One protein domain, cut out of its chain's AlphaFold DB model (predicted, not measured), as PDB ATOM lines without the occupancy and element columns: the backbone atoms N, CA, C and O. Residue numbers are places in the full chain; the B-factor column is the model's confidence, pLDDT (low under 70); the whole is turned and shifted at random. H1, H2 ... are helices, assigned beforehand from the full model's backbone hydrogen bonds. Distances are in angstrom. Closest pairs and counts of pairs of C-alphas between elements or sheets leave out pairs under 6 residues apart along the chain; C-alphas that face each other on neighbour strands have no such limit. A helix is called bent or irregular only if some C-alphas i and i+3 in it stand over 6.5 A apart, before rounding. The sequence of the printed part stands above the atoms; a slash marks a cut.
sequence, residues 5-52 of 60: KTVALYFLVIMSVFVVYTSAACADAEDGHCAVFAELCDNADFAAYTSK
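This is residues 5 to 52 of the 60 residues of the protein "ShKT domain-containing protein" of Caenorhabditis elegans (UniProt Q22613). Picture a long straight helix, H1, as an arm that sticks out from a small head, where two short helices, H2 and H3, fold back on each other as a hairpin. The arm makes most of the length, and no other helix touches it. The printed part has 48 residues with three named helices in the order H1, H2, H3 and no named strand; the class is all helix. It is extended, with a radius of gyration of the C-alphas of 17.2 A and spans of 54 by 18 by 13 A.

Begin at H1, residues 5 to 25; residues 5 to 26 stand free. Go on to H2, residues 33 to 40, and H3, residues 44 to 50: H1 is apart from both. H2 and H3 touch, and their closest C-alphas, those of Leu 40 and Phe 46, are 6.3 A apart. This helical hairpin has a shallow tilt of 27 degrees, and its helices run opposite ways. In H1 every O i to N i+4 pair is within hydrogen-bond range; in H2 it is 2 of 4, and in H3 1 of 3, with 2 of 4 O i to N i+3 pairs within range.

Find C-alpha 5 at (7.761, 2.425, -6.098); from there H1 runs 30.7 A to C-alpha 25 at (24.213, -21.157, -16.810). H2 begins at C-alpha 33 and measures 11.1 A to C-alpha 40. It is irregular, with C-alphas 36 and 39 7.3 A apart. H3 measures 9.3 A from C-alpha 44 to C-alpha 50 at (31.652, -33.895, -17.799), and is irregular too, with C-alphas 45 and 48 7.6 A apart.

Look at Lys 5 and Asp 45 for the two C-alphas farthest apart, at 54.3 A. The printed part has no cut. The link from H1 to H2 is short, with 7 residues, and that from H2 to H3 is tight, with 3. The mean pLDDT of the printed part is 85.4, and residue 24 is under 70.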
ATOM      1  N   LYS A   5       8.329   3.774  -5.949       91.73
ATOM      2  CA  LYS A   5       7.761   2.425  -6.098       91.73
ATOM      3  C   LYS A   5       8.048   1.828  -7.483       91.73
ATOM      4  O   LYS A   5       8.385   0.656  -7.575       91.73
ATOM      5  N   THR A   6       7.950   2.629  -8.546       92.30
ATOM      6  CA  THR A   6       8.251   2.213  -9.926       92.30
ATOM      7  C   THR A   6       9.734   1.892 -10.097       92.30
ATOM      8  O   THR A   6      10.065   0.878 -10.702       92.30
ATOM      9  N   VAL A   7      10.623   2.709  -9.522       93.08
ATOM     10  CA  VAL A   7      12.077   2.465  -9.558       93.08
ATOM     11  C   VAL A   7      12.439   1.201  -8.773       93.08
ATOM     12  O   VAL A   7      13.190   0.370  -9.272       93.08
ATOM     13  N   ALA A   8      11.857   1.015  -7.584       94.12
ATOM     14  CA  ALA A   8      12.078  -0.178  -6.766       94.12
ATOM     15  C   ALA A   8      11.597  -1.459  -7.465       94.12
ATOM     16  O   ALA A   8      12.330  -2.444  -7.501       94.12
ATOM     17  N   LEU A   9      10.403  -1.440  -8.074       93.89
ATOM     18  CA  LEU A   9       9.899  -2.574  -8.854       93.89
ATOM     19  C   LEU A   9      10.809  -2.889 -10.045       93.89
ATOM     20  O   LEU A   9      11.124  -4.050 -10.272       93.89
ATOM     21  N   TYR A  10      11.279  -1.871 -10.768       93.94
ATOM     22  CA  TYR A  10      12.191  -2.067 -11.894       93.94
ATOM     23  C   TYR A  10      13.522  -2.695 -11.457       93.94
ATOM     24  O   TYR A  10      13.995  -3.640 -12.084       93.94
ATOM     25  N   PHE A  11      14.090  -2.231 -10.342       93.60
ATOM     26  CA  PHE A  11      15.322  -2.793  -9.792       93.60
ATOM     27  C   PHE A  11      15.138  -4.247  -9.338       93.60
ATOM     28  O   PHE A  11      15.969  -5.091  -9.657       93.60
ATOM     29  N   LEU A  12      14.026  -4.568  -8.666       91.71
ATOM     30  CA  LEU A  12      13.695  -5.946  -8.284       91.71
ATOM     31  C   LEU A  12      13.543  -6.857  -9.507       91.71
ATOM     32  O   LEU A  12      14.055  -7.975  -9.493       91.71
ATOM     33  N   VAL A  13      12.903  -6.374 -10.577       93.95
ATOM     34  CA  VAL A  13      12.790  -7.118 -11.840       93.95
ATOM     35  C   VAL A  13      14.173  -7.368 -12.440       93.95
ATOM     36  O   VAL A  13      14.495  -8.520 -12.717       93.95
ATOM     37  N   ILE A  14      15.033  -6.350 -12.560       92.28
ATOM     38  CA  ILE A  14      16.402  -6.533 -13.077       92.28
ATOM     39  C   ILE A  14      17.193  -7.538 -12.233       92.28
ATOM     40  O   ILE A  14      17.821  -8.433 -12.792       92.28
ATOM     41  N   MET A  15      17.148  -7.423 -10.903       89.06
ATOM     42  CA  MET A  15      17.857  -8.342 -10.007       89.06
ATOM     43  C   MET A  15      17.341  -9.776 -10.150       89.06
ATOM     44  O   MET A  15      18.138 -10.704 -10.250       89.06
ATOM     45  N   SER A  16      16.019  -9.967 -10.216       87.99
ATOM     46  CA  SER A  16      15.432 -11.296 -10.418       87.99
ATOM     47  C   SER A  16      15.858 -11.914 -11.750       87.99
ATOM     48  O   SER A  16      16.241 -13.080 -11.798       87.99
ATOM     49  N   VAL A  17      15.879 -11.115 -12.816       86.40
ATOM     50  CA  VAL A  17      16.308 -11.532 -14.149       86.40
ATOM     51  C   VAL A  17      17.792 -11.914 -14.141       86.40
ATOM     52  O   VAL A  17      18.151 -12.973 -14.650       86.40
ATOM     53  N   PHE A  18      18.646 -11.112 -13.497       84.79
ATOM     54  CA  PHE A  18      20.070 -11.412 -13.338       84.79
ATOM     55  C   PHE A  18      20.301 -12.748 -12.616       84.79
ATOM     56  O   PHE A  18      21.046 -13.587 -13.115       84.79
ATOM     57  N   VAL A  19      19.604 -12.989 -11.500       83.50
ATOM     58  CA  VAL A  19      19.707 -14.249 -10.739       83.50
ATOM     59  C   VAL A  19      19.273 -15.460 -11.578       83.50
ATOM     60  O   VAL A  19      19.945 -16.496 -11.559       83.50
ATOM     61  N   VAL A  20      18.192 -15.337 -12.359       81.05
ATOM     62  CA  VAL A  20      17.738 -16.415 -13.255       81.05
ATOM     63  C   VAL A  20      18.809 -16.738 -14.297       81.05
ATOM     64  O   VAL A  20      19.154 -17.910 -14.455       81.05
ATOM     65  N   TYR A  21      19.405 -15.725 -14.939       81.03
ATOM     66  CA  TYR A  21      20.473 -15.943 -15.920       81.03
ATOM     67  C   TYR A  21      21.688 -16.656 -15.323       81.03
ATOM     68  O   TYR A  21      22.214 -17.577 -15.947       81.03
ATOM     69  N   THR A  22      22.110 -16.286 -14.109       75.31
ATOM     70  CA  THR A  22      23.254 -16.947 -13.465       75.31
ATOM     71  C   THR A  22      22.952 -18.399 -13.095       75.31
ATOM     72  O   THR A  22      23.805 -19.266 -13.257       75.31
ATOM     73  N   SER A  23      21.729 -18.687 -12.638       71.46
ATOM     74  CA  SER A  23      21.346 -20.046 -12.231       71.46
ATOM     75  C   SER A  23      21.173 -21.004 -13.412       71.46
ATOM     76  O   SER A  23      21.521 -22.174 -13.298       71.46
ATOM     77  N   ALA A  24      20.695 -20.507 -14.559       68.99
ATOM     78  CA  ALA A  24      20.519 -21.320 -15.761       68.99
ATOM     79  C   ALA A  24      21.860 -21.717 -16.395       68.99
ATOM     80  O   ALA A  24      21.971 -22.800 -16.962       68.99
ATOM     81  N   ALA A  25      22.879 -20.857 -16.292       71.06
ATOM     82  CA  ALA A  25      24.213 -21.157 -16.810       71.06
ATOM     83  C   ALA A  25      24.961 -22.193 -15.950       71.06
ATOM     84  O   ALA A  25      25.762 -22.958 -16.482       71.06
ATOM     85  N   CYS A  26      24.683 -22.238 -14.641       80.60
ATOM     86  CA  CYS A  26      25.258 -23.218 -13.722       80.60
ATOM     87  C   CYS A  26      24.242 -24.284 -13.288       80.60
ATOM     88  O   CYS A  26      23.983 -24.499 -12.100       80.60
ATOM     89  N   ALA A  27      23.657 -24.965 -14.266       84.02
ATOM     90  CA  ALA A  27      22.856 -26.155 -14.029       84.02
ATOM     91  C   ALA A  27      23.492 -27.349 -14.742       84.02
ATOM     92  O   ALA A  27      23.990 -27.225 -15.861       84.02
ATOM     93  N   ASP A  28      23.485 -28.506 -14.083       85.95
ATOM     94  CA  ASP A  28      23.841 -29.760 -14.736       85.95
ATOM     95  C   ASP A  28      22.756 -30.105 -15.762       85.95
ATOM     96  O   ASP A  28      21.565 -30.011 -15.469       85.95
ATOM     97  N   ALA A  29      23.160 -30.471 -16.979       81.81
ATOM     98  CA  ALA A  29      22.214 -30.785 -18.050       81.81
ATOM     99  C   ALA A  29      21.612 -32.196 -17.921       81.81
ATOM    100  O   ALA A  29      20.579 -32.473 -18.525       81.81
ATOM    101  N   GLU A  30      22.250 -33.085 -17.153       75.94
ATOM    102  CA  GLU A  30      21.767 -34.443 -16.895       75.94
ATOM    103  C   GLU A  30      21.676 -34.732 -15.389       75.94
ATOM    104  O   GLU A  30      22.688 -34.928 -14.710       75.94
ATOM    105  N   ASP A  31      20.447 -34.826 -14.879       71.66
ATOM    106  CA  ASP A  31      20.161 -35.309 -13.527       71.66
ATOM    107  C   ASP A  31      20.581 -36.786 -13.392       71.66
ATOM    108  O   ASP A  31      20.122 -37.661 -14.127       71.66
ATOM    109  N   GLY A  32      21.475 -37.073 -12.445       77.71
ATOM    110  CA  GLY A  32      21.904 -38.431 -12.089       77.71
ATOM    111  C   GLY A  32      23.243 -38.862 -12.689       77.71
ATOM    112  O   GLY A  32      24.097 -39.343 -11.946       77.71
ATOM    113  N   HIS A  33      23.486 -38.641 -13.983       81.96
ATOM    114  CA  HIS A  33      24.775 -38.996 -14.598       81.96
ATOM    115  C   HIS A  33      25.921 -38.169 -14.012       81.96
ATOM    116  O   HIS A  33      26.960 -38.722 -13.658       81.96
ATOM    117  N   CYS A  34      25.722 -36.863 -13.834       86.97
ATOM    118  CA  CYS A  34      26.763 -35.982 -13.314       86.97
ATOM    119  C   CYS A  34      27.273 -36.413 -11.933       86.97
ATOM    120  O   CYS A  34      28.475 -36.370 -11.701       86.97
ATOM    121  N   ALA A  35      26.400 -36.926 -11.059       84.15
ATOM    122  CA  ALA A  35      26.805 -37.451  -9.754       84.15
ATOM    123  C   ALA A  35      27.737 -38.673  -9.864       84.15
ATOM    124  O   ALA A  35      28.633 -38.828  -9.041       84.15
ATOM    125  N   VAL A  36      27.551 -39.514 -10.887       85.92
ATOM    126  CA  VAL A  36      28.407 -40.681 -11.160       85.92
ATOM    127  C   VAL A  36      29.740 -40.255 -11.779       85.92
ATOM    128  O   VAL A  36      30.783 -40.805 -11.450       85.92
ATOM    129  N   PHE A  37      29.720 -39.250 -12.659       84.79
ATOM    130  CA  PHE A  37      30.913 -38.743 -13.345       84.79
ATOM    131  C   PHE A  37      31.643 -37.627 -12.578       84.79
ATOM    132  O   PHE A  37      32.608 -37.071 -13.100       84.79
ATOM    133  N   ALA A  38      31.228 -37.298 -11.351       84.80
ATOM    134  CA  ALA A  38      31.813 -36.215 -10.555       84.80
ATOM    135  C   ALA A  38      33.317 -36.423 -10.293       84.80
ATOM    136  O   ALA A  38      34.113 -35.491 -10.360       84.80
ATOM    137  N   GLU A  39      33.723 -37.670 -10.057       87.30
ATOM    138  CA  GLU A  39      35.127 -38.066  -9.897       87.30
ATOM    139  C   GLU A  39      35.911 -38.109 -11.224       87.30
ATOM    140  O   GLU A  39      37.138 -38.146 -11.227       87.30
ATOM    141  N   LEU A  40      35.213 -38.045 -12.361       89.51
ATOM    142  CA  LEU A  40      35.780 -38.115 -13.710       89.51
ATOM    143  C   LEU A  40      35.904 -36.735 -14.371       89.51
ATOM    144  O   LEU A  40      36.339 -36.651 -15.516       89.51
ATOM    145  N   CYS A  41      35.579 -35.647 -13.664       88.67
ATOM    146  CA  CYS A  41      35.686 -34.275 -14.169       88.67
ATOM    147  C   CYS A  41      37.098 -33.887 -14.649       88.67
ATOM    148  O   CYS A  41      37.218 -33.047 -15.539       88.67
ATOM    149  N   ASP A  42      38.149 -34.493 -14.082       87.83
ATOM    150  CA  ASP A  42      39.551 -34.298 -14.497       87.83
ATOM    151  C   ASP A  42      40.016 -35.326 -15.547       87.83
ATOM    152  O   ASP A  42      41.103 -35.223 -16.111       87.83
ATOM    153  N   ASN A  43      39.186 -36.328 -15.849       89.78
ATOM    154  CA  ASN A  43      39.529 -37.374 -16.796       89.78
ATOM    155  C   ASN A  43      39.245 -36.922 -18.241       89.78
ATOM    156  O   ASN A  43      38.100 -36.657 -18.619       89.78
ATOM    157  N   ALA A  44      40.292 -36.886 -19.070       88.53
ATOM    158  CA  ALA A  44      40.211 -36.505 -20.478       88.53
ATOM    159  C   ALA A  44      39.287 -37.419 -21.307       88.53
ATOM    160  O   ALA A  44      38.624 -36.933 -22.224       88.53
ATOM    161  N   ASP A  45      39.179 -38.706 -20.958       89.99
ATOM    162  CA  ASP A  45      38.301 -39.662 -21.646       89.99
ATOM    163  C   ASP A  45      36.813 -39.331 -21.440       89.99
ATOM    164  O   ASP A  45      35.977 -39.574 -22.311       89.99
ATOM    165  N   PHE A  46      36.479 -38.718 -20.298       86.84
ATOM    166  CA  PHE A  46      35.114 -38.335 -19.934       86.84
ATOM    167  C   PHE A  46      34.846 -36.841 -20.111       86.84
ATOM    168  O   PHE A  46      33.735 -36.401 -19.824       86.84
ATOM    169  N   ALA A  47      35.798 -36.069 -20.651       86.32
ATOM    170  CA  ALA A  47      35.670 -34.623 -20.849       86.32
ATOM    171  C   ALA A  47      34.388 -34.232 -21.608       86.32
ATOM    172  O   ALA A  47      33.732 -33.245 -21.278       86.32
ATOM    173  N   ALA A  48      33.984 -35.032 -22.600       86.21
ATOM    174  CA  ALA A  48      32.747 -34.807 -23.350       86.21
ATOM    175  C   ALA A  48      31.474 -35.009 -22.502       86.21
ATOM    176  O   ALA A  48      30.473 -34.327 -22.718       86.21
ATOM    177  N   TYR A  49      31.508 -35.932 -21.537       83.86
ATOM    178  CA  TYR A  49      30.399 -36.199 -20.617       83.86
ATOM    179  C   TYR A  49      30.360 -35.167 -19.489       83.86
ATOM    180  O   TYR A  49      29.308 -34.601 -19.202       83.86
ATOM    181  N   THR A  50      31.513 -34.858 -18.900       86.22
ATOM    182  CA  THR A  50      31.652 -33.895 -17.799       86.22
ATOM    183  C   THR A  50      31.429 -32.455 -18.259       86.22
ATOM    184  O   THR A  50      30.957 -31.635 -17.476       86.22
ATOM    185  N   SER A  51      31.627 -32.150 -19.548       84.30
ATOM    186  CA  SER A  51      31.231 -30.866 -20.146       84.30
ATOM    187  C   SER A  51      29.728 -30.580 -20.041       84.30
ATOM    188  O   SER A  51      29.332 -29.422 -20.165       84.30
ATOM    189  N   LYS A  52      28.882 -31.597 -19.823       85.96
ATOM    190  CA  LYS A  52      27.440 -31.422 -19.572       85.96
ATOM    191  C   LYS A  52      27.109 -31.175 -18.097       85.96
ATOM    192  O   LYS A  52      25.956 -30.903 -17.768       85.96
TER     193      LYS A  52